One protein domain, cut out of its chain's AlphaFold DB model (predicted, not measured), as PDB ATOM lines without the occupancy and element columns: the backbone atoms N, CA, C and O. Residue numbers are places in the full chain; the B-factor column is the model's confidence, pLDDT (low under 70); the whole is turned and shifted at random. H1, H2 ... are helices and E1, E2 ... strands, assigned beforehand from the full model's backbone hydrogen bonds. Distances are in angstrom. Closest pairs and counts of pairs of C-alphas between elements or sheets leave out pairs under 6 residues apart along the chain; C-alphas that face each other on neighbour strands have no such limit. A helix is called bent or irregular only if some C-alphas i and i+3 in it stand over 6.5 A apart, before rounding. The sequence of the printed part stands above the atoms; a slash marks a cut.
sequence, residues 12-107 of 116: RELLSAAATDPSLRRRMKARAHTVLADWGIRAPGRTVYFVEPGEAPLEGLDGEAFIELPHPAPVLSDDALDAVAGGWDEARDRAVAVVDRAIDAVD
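What this domain is: This is residues 12 to 107 of the 116 residues of an uncharacterized protein of Rubrivirga sp. SAORIC476 (UniProt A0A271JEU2). At one end, three short helices and a two-stranded parallel sheet make a small body, with H2 and H3 packing on strand E1; from E2 the backbone runs out to H4 at the far tip, and the long helix H5 folds back toward H1. Residues 77 to 83, of which 78 to 83 belong to H4, and residues 85 to 94, of which 88 to 94 belong to H5, stand free and stick out from the rest. The 96 printed residues hold five named helices and two named strands, in the order H1 H2 H3 E1 E2 H4 H5, and the class is mostly helix. The whole is only just loose, close to compact, with a radius of gyration of the C-alphas of 15.2 A, and its outline is elongated, 47 by 25 by 22 A.

How they stand to each other: Start with H1, residues 12 to 20, and go on to H2, residues 22 to 30: they touch only at the corner by their link, closest at the C-alphas of Ala 18 and Arg 25, 4.8 A apart, and run opposite ways at a steep tilt of 59 degrees. H3, residues 32 to 38, is close to H2 but not clearly touching, with the C-alphas of Met 28 and Val 35 closest at 6.0 A. Look next at E1, residues 47 to 51: its closest C-alphas to H2 are Phe 50 and Lys 29, 5.0 A apart, and to H3 Tyr 49 and Ala 32, 6.2 A apart. E2, residues 64 to 68, is its parallel neighbour, at 24 degrees; N 49 and O 65 are within hydrogen-bond range at 2.8 A, as are N 51 and O 67 at 3.0 A. H4, residues 78 to 86, and H5, residues 88 to 105, meet only through their link. H5 is close to H1 but not clearly touching, with Arg 12 and Val 99 the closest C-alphas at 7.7 A, and is apart from E2, but only just, at 8.1 A. In H2, H3 and H5 every O i to N i+4 pair is within hydrogen-bond range; H1 has 4 of 5, and H4 has 1 of 5, beside 3 of 6 O i to N i+3 pairs.

Where its parts are: Find C-alpha 12 at (-17.391, 39.945, 26.097), where H1 begins its 13.1 A. H2 spans 12.3 A, H3 9.9 A, E1 12.9 A and E2 13.1 A. H4, from C-alpha 78 at (2.106, 26.440, 12.113), spans 15.2 A and is irregular: C-alphas 83 and 86 are 7.3 A apart. H5 runs 26.0 A to C-alpha 105 at (-17.455, 53.822, 24.738).

The domain as a whole: The C-alphas farthest apart are those of Asp 62 and Asp 82, at 48.2 A. The printed part has no cut, and the link from E1 to E2, residues 52 to 63, is long. Mean pLDDT of the printed part is 74.9; it is under 70 at residues 43 to 44, 59 to 60, 73 to 95 and 98 to 107.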
ATOM      1  N   ARG A  12     -18.837  40.149  26.253       78.88
ATOM      2  CA  ARG A  12     -17.391  39.945  26.097       78.88
ATOM      3  C   ARG A  12     -17.055  38.567  25.512       78.88
ATOM      4  O   ARG A  12     -16.284  38.503  24.565       78.88
ATOM      5  N   GLU A  13     -17.649  37.488  26.020       82.69
ATOM      6  CA  GLU A  13     -17.399  36.134  25.501       82.69
ATOM      7  C   GLU A  13     -17.919  35.966  24.069       82.69
ATOM      8  O   GLU A  13     -17.252  35.339  23.245       82.69
ATOM      9  N   LEU A  14     -19.074  36.561  23.754       85.12
ATOM     10  CA  LEU A  14     -19.630  36.546  22.399       85.12
ATOM     11  C   LEU A  14     -18.686  37.240  21.408       85.12
ATOM     12  O   LEU A  14     -18.398  36.700  20.340       85.12
ATOM     13  N   LEU A  15     -18.174  38.417  21.775       86.00
ATOM     14  CA  LEU A  15     -17.238  39.176  20.947       86.00
ATOM     15  C   LEU A  15     -15.900  38.441  20.790       86.00
ATOM     16  O   LEU A  15     -15.388  38.352  19.675       86.00
ATOM     17  N   SER A  16     -15.364  37.855  21.863       83.31
ATOM     18  CA  SER A  16     -14.146  37.038  21.793       83.31
ATOM     19  C   SER A  16     -14.319  35.830  20.871       83.31
ATOM     20  O   SER A  16     -13.460  35.584  20.027       83.31
ATOM     21  N   ALA A  17     -15.445  35.119  20.959       85.19
ATOM     22  CA  ALA A  17     -15.733  33.998  20.067       85.19
ATOM     23  C   ALA A  17     -15.824  34.445  18.595       85.19
ATOM     24  O   ALA A  17     -15.347  33.747  17.702       85.19
ATOM     25  N   ALA A  18     -16.377  35.630  18.332       86.25
ATOM     26  CA  ALA A  18     -16.481  36.196  16.986       86.25
ATOM     27  C   ALA A  18     -15.135  36.628  16.377       86.25
ATOM     28  O   ALA A  18     -15.042  36.799  15.157       86.25
ATOM     29  N   ALA A  19     -14.097  36.809  17.199       82.88
ATOM     30  CA  ALA A  19     -12.739  37.062  16.723       82.88
ATOM     31  C   ALA A  19     -12.102  35.801  16.117       82.88
ATOM     32  O   ALA A  19     -11.287  35.907  15.203       82.88
ATOM     33  N   THR A  20     -12.479  34.616  16.607       82.19
ATOM     34  CA  THR A  20     -11.882  33.326  16.215       82.19
ATOM     35  C   THR A  20     -12.799  32.452  15.357       82.19
ATOM     36  O   THR A  20     -12.317  31.524  14.715       82.19
ATOM     37  N   ASP A  21     -14.107  32.723  15.325       85.31
ATOM     38  CA  ASP A  21     -15.096  31.998  14.518       85.31
ATOM     39  C   ASP A  21     -15.713  32.913  13.433       85.31
ATOM     40  O   ASP A  21     -16.647  33.683  13.705       85.31
ATOM     41  N   PRO A  22     -15.256  32.806  12.167       84.19
ATOM     42  CA  PRO A  22     -15.804  33.571  11.045       84.19
ATOM     43  C   PRO A  22     -17.288  33.293  10.768       84.19
ATOM     44  O   PRO A  22     -18.009  34.166  10.273       84.19
ATOM     45  N   SER A  23     -17.771  32.088  11.084       87.44
ATOM     46  CA  SER A  23     -19.173  31.713  10.882       87.44
ATOM     47  C   SER A  23     -20.067  32.390  11.914       87.44
ATOM     48  O   SER A  23     -21.143  32.889  11.571       87.44
ATOM     49  N   LEU A  24     -19.622  32.455  13.172       87.56
ATOM     50  CA  LEU A  24     -20.286  33.244  14.208       87.56
ATOM     51  C   LEU A  24     -20.279  34.730  13.847       87.56
ATOM     52  O   LEU A  24     -21.346  35.341  13.863       87.56
ATOM     53  N   ARG A  25     -19.135  35.278  13.412       91.25
ATOM     54  CA  ARG A  25     -19.030  36.671  12.944       91.25
ATOM     55  C   ARG A  25     -20.066  36.982  11.859       91.25
ATOM     56  O   ARG A  25     -20.841  37.931  11.982       91.25
ATOM     57  N   ARG A  26     -20.155  36.136  10.826       90.56
ATOM     58  CA  ARG A  26     -21.136  36.293   9.738       90.56
ATOM     59  C   ARG A  26     -22.579  36.227  10.245       90.56
ATOM     60  O   ARG A  26     -23.420  37.000   9.788       90.56
ATOM     61  N   ARG A  27     -22.876  35.323  11.185       91.88
ATOM     62  CA  ARG A  27     -24.210  35.217  11.799       91.88
ATOM     63  C   ARG A  27     -24.553  36.433  12.650       91.88
ATOM     64  O   ARG A  27     -25.690  36.882  12.575       91.88
ATOM     65  N   MET A  28     -23.600  36.983  13.399       91.50
ATOM     66  CA  MET A  28     -23.800  38.198  14.192       91.50
ATOM     67  C   MET A  28     -24.185  39.377  13.302       91.50
ATOM     68  O   MET A  28     -25.190  40.026  13.570       91.50
ATOM     69  N   LYS A  29     -23.476  39.586  12.185       91.56
ATOM     70  CA  LYS A  29     -23.820  40.646  11.222       91.56
ATOM     71  C   LYS A  29     -25.196  40.437  10.580       91.56
ATOM     72  O   LYS A  29     -25.952  41.384  10.416       91.56
ATOM     73  N   ALA A  30     -25.536  39.199  10.217       91.25
ATOM     74  CA  ALA A  30     -26.775  38.904   9.491       91.25
ATOM     75  C   ALA A  30     -28.022  38.776  10.386       91.25
ATOM     76  O   ALA A  30     -29.140  38.959   9.911       91.25
ATOM     77  N   ARG A  31     -27.854  38.355  11.645       90.56
ATOM     78  CA  ARG A  31     -28.938  37.949  12.556       90.56
ATOM     79  C   ARG A  31     -28.623  38.317  14.009       90.56
ATOM     80  O   ARG A  31     -28.759  37.482  14.903       90.56
ATOM     81  N   ALA A  32     -28.210  39.561  14.241       88.25
ATOM     82  CA  ALA A  32     -27.786  40.064  15.551       88.25
ATOM     83  C   ALA A  32     -28.769  39.713  16.680       88.25
ATOM     84  O   ALA A  32     -28.376  39.107  17.673       88.25
ATOM     85  N   HIS A  33     -30.061  40.001  16.487       86.75
ATOM     86  CA  HIS A  33     -31.102  39.712  17.477       86.75
ATOM     87  C   HIS A  33     -31.179  38.221  17.846       86.75
ATOM     88  O   HIS A  33     -31.302  37.878  19.017       86.75
ATOM     89  N   THR A  34     -31.094  37.322  16.860       87.50
ATOM     90  CA  THR A  34     -31.131  35.872  17.103       87.50
ATOM     91  C   THR A  34     -29.897  35.416  17.867       87.50
ATOM     92  O   THR A  34     -30.034  34.689  18.841       87.50
ATOM     93  N   VAL A  35     -28.706  35.882  17.480       88.06
ATOM     94  CA  VAL A  35     -27.463  35.498  18.166       88.06
ATOM     95  C   VAL A  35     -27.451  35.997  19.611       88.06
ATOM     96  O   VAL A  35     -27.075  35.243  20.504       88.06
ATOM     97  N   LEU A  36     -27.901  37.230  19.853       86.31
ATOM     98  CA  LEU A  36     -28.039  37.779  21.201       86.31
ATOM     99  C   LEU A  36     -29.025  36.953  22.037       86.31
ATOM    100  O   LEU A  36     -28.687  36.559  23.150       86.31
ATOM    101  N   ALA A  37     -30.193  36.614  21.482       84.62
ATOM    102  CA  ALA A  37     -31.187  35.786  22.164       84.62
ATOM    103  C   ALA A  37     -30.666  34.369  22.475       84.62
ATOM    104  O   ALA A  37     -30.832  33.904  23.602       84.62
ATOM    105  N   ASP A  38     -29.988  33.721  21.520       85.19
ATOM    106  CA  ASP A  38     -29.365  32.397  21.685       85.19
ATOM    107  C   ASP A  38     -28.283  32.408  22.780       85.19
ATOM    108  O   ASP A  38     -28.071  31.410  23.469       85.19
ATOM    109  N   TRP A  39     -27.609  33.547  22.958       80.38
ATOM    110  CA  TRP A  39     -26.610  33.771  24.005       80.38
ATOM    111  C   TRP A  39     -27.199  34.254  25.338       80.38
ATOM    112  O   TRP A  39     -26.460  34.444  26.304       80.38
ATOM    113  N   GLY A  40     -28.520  34.438  25.418       81.62
ATOM    114  CA  GLY A  40     -29.196  34.941  26.615       81.62
ATOM    115  C   GLY A  40     -28.983  36.436  26.876       81.62
ATOM    116  O   GLY A  40     -29.270  36.907  27.977       81.62
ATOM    117  N   ILE A  41     -28.504  37.187  25.882       81.06
ATOM    118  CA  ILE A  41     -28.264  38.631  25.948       81.06
ATOM    119  C   ILE A  41     -29.516  39.362  25.455       81.06
ATOM    120  O   ILE A  41     -30.030  39.097  24.367       81.06
ATOM    121  N   ARG A  42     -30.013  40.313  26.249       75.62
ATOM    122  CA  ARG A  42     -31.159  41.160  25.891       75.62
ATOM    123  C   ARG A  42     -30.698  42.596  25.670       75.62
ATOM    124  O   ARG A  42     -29.992  43.142  26.508       75.62
ATOM    125  N   ALA A  43     -31.151  43.212  24.581       68.81
ATOM    126  CA  ALA A  43     -30.945  44.631  24.287       68.81
ATOM    127  C   ALA A  43     -32.309  45.350  24.250       68.81
ATOM    128  O   ALA A  43     -32.890  45.525  23.179       68.81
ATOM    129  N   PRO A  44     -32.900  45.680  25.413       67.25
ATOM    130  CA  PRO A  44     -34.231  46.270  25.458       67.25
ATOM    131  C   PRO A  44     -34.227  47.685  24.871       67.25
ATOM    132  O   PRO A  44     -33.388  48.512  25.219       67.25
ATOM    133  N   GLY A  45     -35.186  47.963  23.985       73.44
ATOM    134  CA  GLY A  45     -35.384  49.296  23.410       73.44
ATOM    135  C   GLY A  45     -34.334  49.723  22.382       73.44
ATOM    136  O   GLY A  45     -34.327  50.892  22.009       73.44
ATOM    137  N   ARG A  46     -33.460  48.809  21.929       76.81
ATOM    138  CA  ARG A  46     -32.477  49.093  20.876       76.81
ATOM    139  C   ARG A  46     -32.407  47.988  19.825       76.81
ATOM    140  O   ARG A  46     -32.363  46.806  20.164       76.81
ATOM    141  N   THR A  47     -32.317  48.374  18.559       83.50
ATOM    142  CA  THR A  47     -31.931  47.480  17.464       83.50
ATOM    143  C   THR A  47     -30.411  47.407  17.411       83.50
ATOM    144  O   THR A  47     -29.745  48.422  17.231       83.50
ATOM    145  N   VAL A  48     -29.847  46.215  17.604       87.88
ATOM    146  CA  VAL A  48     -28.391  46.018  17.636       87.88
ATOM    147  C   VAL A  48     -27.877  45.593  16.267       87.88
ATOM    148  O   VAL A  48     -28.385  44.632  15.686       87.88
ATOM    149  N   TYR A  49     -26.814  46.245  15.809       89.56
ATOM    150  CA  TYR A  49     -26.078  45.912  14.599       89.56
ATOM    151  C   TYR A  49     -24.622  45.619  14.947       89.56
ATOM    152  O   TYR A  49     -23.957  46.416  15.602       89.56
ATOM    153  N   PHE A  50     -24.115  44.476  14.486       90.81
ATOM    154  CA  PHE A  50     -22.689  44.171  14.547       90.81
ATOM    155  C   PHE A  50     -22.022  44.600  13.241       90.81
ATOM    156  O   PHE A  50     -22.461  44.183  12.166       90.81
ATOM    157  N   VAL A  51     -20.967  45.403  13.335       90.44
ATOM    158  CA  VAL A  51     -20.270  46.007  12.184       90.44
ATOM    159  C   VAL A  51     -18.772  45.704  12.228       90.44
ATOM    160  O   VAL A  51     -18.257  45.303  13.276       90.44
ATOM    161  N   GLU A  52     -18.061  45.814  11.101       89.75
ATOM    162  CA  GLU A  52     -16.594  45.700  11.137       89.75
ATOM    163  C   GLU A  52     -15.966  46.913  11.850       89.75
ATOM    164  O   GLU A  52     -16.605  47.964  11.951       89.75
ATOM    165  N   PRO A  53     -14.716  46.797  12.336       85.25
ATOM    166  CA  PRO A  53     -13.982  47.936  12.885       85.25
ATOM    167  C   PRO A  53     -13.993  49.144  11.940       85.25
ATOM    168  O   PRO A  53     -13.567  49.025  10.788       85.25
ATOM    169  N   GLY A  54     -14.449  50.300  12.427       84.69
ATOM    170  CA  GLY A  54     -14.503  51.547  11.658       84.69
ATOM    171  C   GLY A  54     -15.697  51.684  10.706       84.69
ATOM    172  O   GLY A  54     -15.784  52.688  10.003       84.69
ATOM    173  N   GLU A  55     -16.613  50.712  10.668       86.38
ATOM    174  CA  GLU A  55     -17.872  50.807   9.909       86.38
ATOM    175  C   GLU A  55     -19.028  51.390  10.738       86.38
ATOM    176  O   GLU A  55     -20.120  51.595  10.203       86.38
ATOM    177  N   ALA A  56     -18.827  51.646  12.036       83.50
ATOM    178  CA  ALA A  56     -19.854  52.280  12.851       83.50
ATOM    179  C   ALA A  56     -20.142  53.707  12.337       83.50
ATOM    180  O   ALA A  56     -19.208  54.475  12.083       83.50
ATOM    181  N   PRO A  57     -21.421  54.091  12.167       80.50
ATOM    182  CA  PRO A  57     -21.769  55.440  11.747       80.50
ATOM    183  C   PRO A  57     -21.345  56.464  12.808       80.50
ATOM    184  O   PRO A  57     -21.458  56.223  14.007       80.50
ATOM    185  N   LEU A  58     -20.867  57.624  12.347       71.00
ATOM    186  CA  LEU A  58     -20.413  58.724  13.212       71.00
ATOM    187  C   LEU A  58     -21.552  59.321  14.048       71.00
ATOM    188  O   LEU A  58     -21.327  59.792  15.159       71.00
ATOM    189  N   GLU A  59     -22.768  59.290  13.505       69.25
ATOM    190  CA  GLU A  59     -23.990  59.699  14.183       69.25
ATOM    191  C   GLU A  59     -24.857  58.456  14.393       69.25
ATOM    192  O   GLU A  59     -25.253  57.784  13.437       69.25
ATOM    193  N   GLY A  60     -25.112  58.119  15.657       62.41
ATOM    194  CA  GLY A  60     -26.031  57.042  16.008       62.41
ATOM    195  C   GLY A  60     -27.468  57.427  15.659       62.41
ATOM    196  O   GLY A  60     -27.880  58.565  15.872       62.41
ATOM    197  N   LEU A  61     -28.236  56.473  15.138       73.31
ATOM    198  CA  LEU A  61     -29.677  56.626  14.962       73.31
ATOM    199  C   LEU A  61     -30.393  56.315  16.284       73.31
ATOM    200  O   LEU A  61     -30.015  55.387  17.004       73.31
ATOM    201  N   ASP A  62     -31.431  57.088  16.608       78.88
ATOM    202  CA  ASP A  62     -32.216  56.890  17.830       78.88
ATOM    203  C   ASP A  62     -32.791  55.469  17.890       78.88
ATOM    204  O   ASP A  62     -33.474  55.005  16.976       78.88
ATOM    205  N   GLY A  63     -32.522  54.770  18.994       79.31
ATOM    206  CA  GLY A  63     -32.960  53.386  19.183       79.31
ATOM    207  C   GLY A  63     -32.106  52.344  18.456       79.31
ATOM    208  O   GLY A  63     -32.474  51.171  18.455       79.31
ATOM    209  N   GLU A  64     -30.962  52.714  17.884       83.75
ATOM    210  CA  GLU A  64     -30.001  51.774  17.305       83.75
ATOM    211  C   GLU A  64     -28.717  51.694  18.139       83.75
ATOM    212  O   GLU A  64     -28.311  52.640  18.815       83.75
ATOM    213  N   ALA A  65     -28.076  50.527  18.130       84.88
ATOM    214  CA  ALA A  65     -26.789  50.301  18.771       84.88
ATOM    215  C   ALA A  65     -25.850  49.600  17.792       84.88
ATOM    216  O   ALA A  65     -26.105  48.467  17.386       84.88
ATOM    217  N   PHE A  66     -24.751  50.260  17.448       86.75
ATOM    218  CA  PHE A  66     -23.710  49.707  16.590       86.75
ATOM    219  C   PHE A  66     -22.571  49.185  17.461       86.75
ATOM    220  O   PHE A  66     -21.977  49.934  18.232       86.75
ATOM    221  N   ILE A  67     -22.296  47.887  17.366       88.19
ATOM    222  CA  ILE A  67     -21.218  47.223  18.099       88.19
ATOM    223  C   ILE A  67     -20.160  46.805  17.088       88.19
ATOM    224  O   ILE A  67     -20.395  45.931  16.249       88.19
ATOM    225  N   GLU A  68     -18.986  47.419  17.181       89.06
ATOM    226  CA  GLU A  68     -17.843  47.020  16.370       89.06
ATOM    227  C   GLU A  68     -17.326  45.654  16.819       89.06
ATOM    228  O   GLU A  68     -17.069  45.395  17.999       89.06
ATOM    229  N   LEU A  69     -17.190  44.750  15.857       87.81
ATOM    230  CA  LEU A  69     -16.614  43.439  16.083       87.81
ATOM    231  C   LEU A  69     -15.097  43.569  16.242       87.81
ATOM    232  O   LEU A  69     -14.479  44.312  15.483       87.81
ATOM    233  N   PRO A  70     -14.454  42.796  17.131       82.25
ATOM    234  CA  PRO A  70     -13.000  42.808  17.240       82.25
ATOM    235  C   PRO A  70     -12.346  42.416  15.912       82.25
ATOM    236  O   PRO A  70     -12.942  41.693  15.104       82.25
ATOM    237  N   HIS A  71     -11.109  42.862  15.686       80.69
ATOM    238  CA  HIS A  71     -10.330  42.375  14.550       80.69
ATOM    239  C   HIS A  71     -10.257  40.839  14.593       80.69
ATOM    240  O   HIS A  71     -10.063  40.276  15.675       80.69
ATOM    241  N   PRO A  72     -10.446  40.151  13.450       77.00
ATOM    242  CA  PRO A  72     -10.302  38.705  13.406       77.00
ATOM    243  C   PRO A  72      -8.899  38.330  13.882       77.00
ATOM    244  O   PRO A  72      -7.918  38.985  13.517       77.00
ATOM    245  N   ALA A  73      -8.814  37.295  14.715       69.38
ATOM    246  CA  ALA A  73      -7.531  36.789  15.166       69.38
ATOM    247  C   ALA A  73      -6.706  36.388  13.930       69.38
ATOM    248  O   ALA A  73      -7.249  35.741  13.025       69.38
ATOM    249  N   PRO A  74      -5.421  36.778  13.851       61.31
ATOM    250  CA  PRO A  74      -4.573  36.336  12.759       61.31
ATOM    251  C   PRO A  74      -4.547  34.805  12.761       61.31
ATOM    252  O   PRO A  74      -4.233  34.185  13.777       61.31
ATOM    253  N   VAL A  75      -4.902  34.196  11.629       57.22
ATOM    254  CA  VAL A  75      -4.703  32.762  11.415       57.22
ATOM    255  C   VAL A  75      -3.202  32.577  11.241       57.22
ATOM    256  O   VAL A  75      -2.662  32.783  10.157       57.22
ATOM    257  N   LEU A  76      -2.513  32.301  12.344       53.78
ATOM    258  CA  LEU A  76      -1.100  31.962  12.316       53.78
ATOM    259  C   LEU A  76      -0.983  30.581  11.664       53.78
ATOM    260  O   LEU A  76      -1.640  29.637  12.097       53.78
ATOM    261  N   SER A  77      -0.188  30.472  10.597       55.00
ATOM    262  CA  SER A  77       0.266  29.165  10.120       55.00
ATOM    263  C   SER A  77       1.101  28.491  11.211       55.00
ATOM    264  O   SER A  77       1.649  29.181  12.072       55.00
ATOM    265  N   ASP A  78       1.249  27.166  11.162       54.12
ATOM    266  CA  ASP A  78       2.106  26.440  12.113       54.12
ATOM    267  C   ASP A  78       3.533  27.030  12.153       54.12
ATOM    268  O   ASP A  78       4.085  27.247  13.228       54.12
ATOM    269  N   ASP A  79       4.059  27.468  11.003       49.72
ATOM    270  CA  ASP A  79       5.352  28.167  10.901       49.72
ATOM    271  C   ASP A  79       5.378  29.555  11.582       49.72
ATOM    272  O   ASP A  79       6.431  30.043  11.991       49.72
ATOM    273  N   ALA A  80       4.228  30.225  11.700       51.47
ATOM    274  CA  ALA A  80       4.106  31.518  12.373       51.47
ATOM    275  C   ALA A  80       3.910  31.365  13.891       51.47
ATOM    276  O   ALA A  80       4.235  32.289  14.637       51.47
ATOM    277  N   LEU A  81       3.427  30.211  14.365       51.00
ATOM    278  CA  LEU A  81       3.317  29.905  15.795       51.00
ATOM    279  C   LEU A  81       4.700  29.753  16.451       51.00
ATOM    280  O   LEU A  81       4.893  30.262  17.556       51.00
ATOM    281  N   ASP A  82       5.679  29.185  15.740       49.94
ATOM    282  CA  ASP A  82       7.071  29.082  16.210       49.94
ATOM    283  C   ASP A  82       7.766  30.453  16.335       49.94
ATOM    284  O   ASP A  82       8.623  30.651  17.199       49.94
ATOM    285  N   ALA A  83       7.360  31.446  15.535       49.56
ATOM    286  CA  ALA A  83       7.897  32.810  15.598       49.56
ATOM    287  C   ALA A  83       7.295  33.665  16.735       49.56
ATOM    288  O   ALA A  83       7.894  34.657  17.156       49.56
ATOM    289  N   VAL A  84       6.111  33.305  17.244       51.06
ATOM    290  CA  VAL A  84       5.307  34.126  18.178       51.06
ATOM    291  C   VAL A  84       5.623  33.855  19.657       51.06
ATOM    292  O   VAL A  84       5.170  34.599  20.532       51.06
ATOM    293  N   ALA A  85       6.487  32.882  19.961       51.97
ATOM    294  CA  ALA A  85       6.901  32.550  21.328       51.97
ATOM    295  C   ALA A  85       7.523  33.727  22.126       51.97
ATOM    296  O   ALA A  85       7.647  33.632  23.343       51.97
ATOM    297  N   GLY A  86       7.874  34.848  21.479       53.34
ATOM    298  CA  GLY A  86       8.390  36.057  22.136       53.34
ATOM    299  C   GLY A  86       7.403  37.220  22.346       53.34
ATOM    300  O   GLY A  86       7.784  38.181  23.005       53.34
ATOM    301  N   GLY A  87       6.177  37.188  21.795       56.59
ATOM    302  CA  GLY A  87       5.312  38.389  21.685       56.59
ATOM    303  C   GLY A  87       3.879  38.262  22.221       56.59
ATOM    304  O   GLY A  87       3.040  39.131  21.973       56.59
ATOM    305  N   TRP A  88       3.566  37.167  22.917       60.12
ATOM    306  CA  TRP A  88       2.192  36.815  23.301       60.12
ATOM    307  C   TRP A  88       1.561  37.793  24.305       60.12
ATOM    308  O   TRP A  88       0.371  38.099  24.207       60.12
ATOM    309  N   ASP A  89       2.360  38.342  25.221       61.44
ATOM    310  CA  ASP A  89       1.878  39.308  26.212       61.44
ATOM    311  C   ASP A  89       1.451  40.632  25.559       61.44
ATOM    312  O   ASP A  89       0.380  41.150  25.857       61.44
ATOM    313  N   GLU A  90       2.194  41.123  24.564       59.78
ATOM    314  CA  GLU A  90       1.881  42.384  23.879       59.78
ATOM    315  C   GLU A  90       0.635  42.273  22.976       59.78
ATOM    316  O   GLU A  90      -0.155  43.214  22.835       59.78
ATOM    317  N   ALA A  91       0.405  41.104  22.368       58.62
ATOM    318  CA  ALA A  91      -0.828  40.831  21.630       58.62
ATOM    319  C   ALA A  91      -2.045  40.734  22.569       58.62
ATOM    320  O   ALA A  91      -3.104  41.289  22.256       58.62
ATOM    321  N   ARG A  92      -1.882  40.084  23.729       62.50
ATOM    322  CA  ARG A  92      -2.920  40.000  24.764       62.50
ATOM    323  C   ARG A  92      -3.276  41.381  25.306       62.50
ATOM    324  O   ARG A  92      -4.457  41.716  25.370       62.50
ATOM    325  N   ASP A  93      -2.279  42.194  25.634       69.94
ATOM    326  CA  ASP A  93      -2.484  43.517  26.226       69.94
ATOM    327  C   ASP A  93      -3.197  44.470  25.250       69.94
ATOM    328  O   ASP A  93      -4.105  45.206  25.647       69.94
ATOM    329  N   ARG A  94      -2.900  44.383  23.943       64.44
ATOM    330  CA  ARG A  94      -3.655  45.119  22.911       64.44
ATOM    331  C   ARG A  94      -5.107  44.661  22.801       64.44
ATOM    332  O   ARG A  94      -5.996  45.502  22.677       64.44
ATOM    333  N   ALA A  95      -5.362  43.353  22.852       60.16
ATOM    334  CA  ALA A  95      -6.721  42.822  22.796       60.16
ATOM    335  C   ALA A  95      -7.554  43.264  24.012       60.16
ATOM    336  O   ALA A  95      -8.703  43.676  23.850       60.16
ATOM    337  N   VAL A  96      -6.964  43.254  25.212       71.06
ATOM    338  CA  VAL A  96      -7.607  43.750  26.440       71.06
ATOM    339  C   VAL A  96      -7.930  45.243  26.327       71.06
ATOM    340  O   VAL A  96      -9.068  45.632  26.574       71.06
ATOM    341  N   ALA A  97      -6.984  46.064  25.861       70.75
ATOM    342  CA  ALA A  97      -7.185  47.507  25.722       70.75
ATOM    343  C   ALA A  97      -8.316  47.881  24.741       70.75
ATOM    344  O   ALA A  97      -9.052  48.840  24.978       70.75
ATOM    345  N   VAL A  98      -8.483  47.126  23.650       67.69
ATOM    346  CA  VAL A  98      -9.590  47.332  22.697       67.69
ATOM    347  C   VAL A  98     -10.935  47.000  23.340       67.69
ATOM    348  O   VAL A  98     -11.895  47.750  23.176       67.69
ATOM    349  N   VAL A  99     -11.001  45.903  24.100       64.69
ATOM    350  CA  VAL A  99     -12.225  45.505  24.805       64.69
ATOM    351  C   VAL A  99     -12.592  46.521  25.884       64.69
ATOM    352  O   VAL A  99     -13.762  46.876  25.999       64.69
ATOM    353  N   ASP A 100     -11.622  47.019  26.647       68.88
ATOM    354  CA  ASP A 100     -11.883  48.020  27.685       68.88
ATOM    355  C   ASP A 100     -12.344  49.352  27.072       68.88
ATOM    356  O   ASP A 100     -13.330  49.926  27.531       68.88
ATOM    357  N   ARG A 101     -11.751  49.779  25.947       69.88
ATOM    358  CA  ARG A 101     -12.220  50.961  25.200       69.88
ATOM    359  C   ARG A 101     -13.647  50.786  24.666       69.88
ATOM    360  O   ARG A 101     -14.407  51.748  24.665       69.88
ATOM    361  N   ALA A 102     -14.023  49.583  24.230       62.47
ATOM    362  CA  ALA A 102     -15.388  49.290  23.794       62.47
ATOM    363  C   ALA A 102     -16.391  49.313  24.961       62.47
ATOM    364  O   ALA A 102     -17.523  49.751  24.782       62.47
ATOM    365  N   ILE A 103     -15.987  48.881  26.160       63.44
ATOM    366  CA  ILE A 103     -16.816  48.956  27.376       63.44
ATOM    367  C   ILE A 103     -17.019  50.416  27.804       63.44
ATOM    368  O   ILE A 103     -18.146  50.810  28.109       63.44
ATOM    369  N   ASP A 104     -15.955  51.220  27.775       64.56
ATOM    370  CA  ASP A 104     -16.007  52.644  28.125       64.56
ATOM    371  C   ASP A 104     -16.813  53.462  27.100       64.56
ATOM    372  O   ASP A 104     -17.582  54.340  27.481       64.56
ATOM    373  N   ALA A 105     -16.704  53.146  25.804       63.41
ATOM    374  CA  ALA A 105     -17.455  53.822  24.738       63.41
ATOM    375  C   ALA A 105     -18.979  53.637  24.848       63.41
ATOM    376  O   ALA A 105     -19.740  54.455  24.335       63.41
ATOM    377  N   VAL A 106     -19.430  52.575  25.518       60.06
ATOM    378  CA  VAL A 106     -20.856  52.293  25.755       60.06
ATOM    379  C   VAL A 106     -21.327  52.887  27.098       60.06
ATOM    380  O   VAL A 106     -22.485  52.714  27.470       60.06
ATOM    381  N   ASP A 107     -20.452  53.602  27.817       57.75
ATOM    382  CA  ASP A 107     -20.682  54.145  29.165       57.75
ATOM    383  C   ASP A 107     -21.227  53.089  30.148       57.75
ATOM    384  O   ASP A 107     -22.052  53.344  31.030       57.75
TER     385      ASP A 107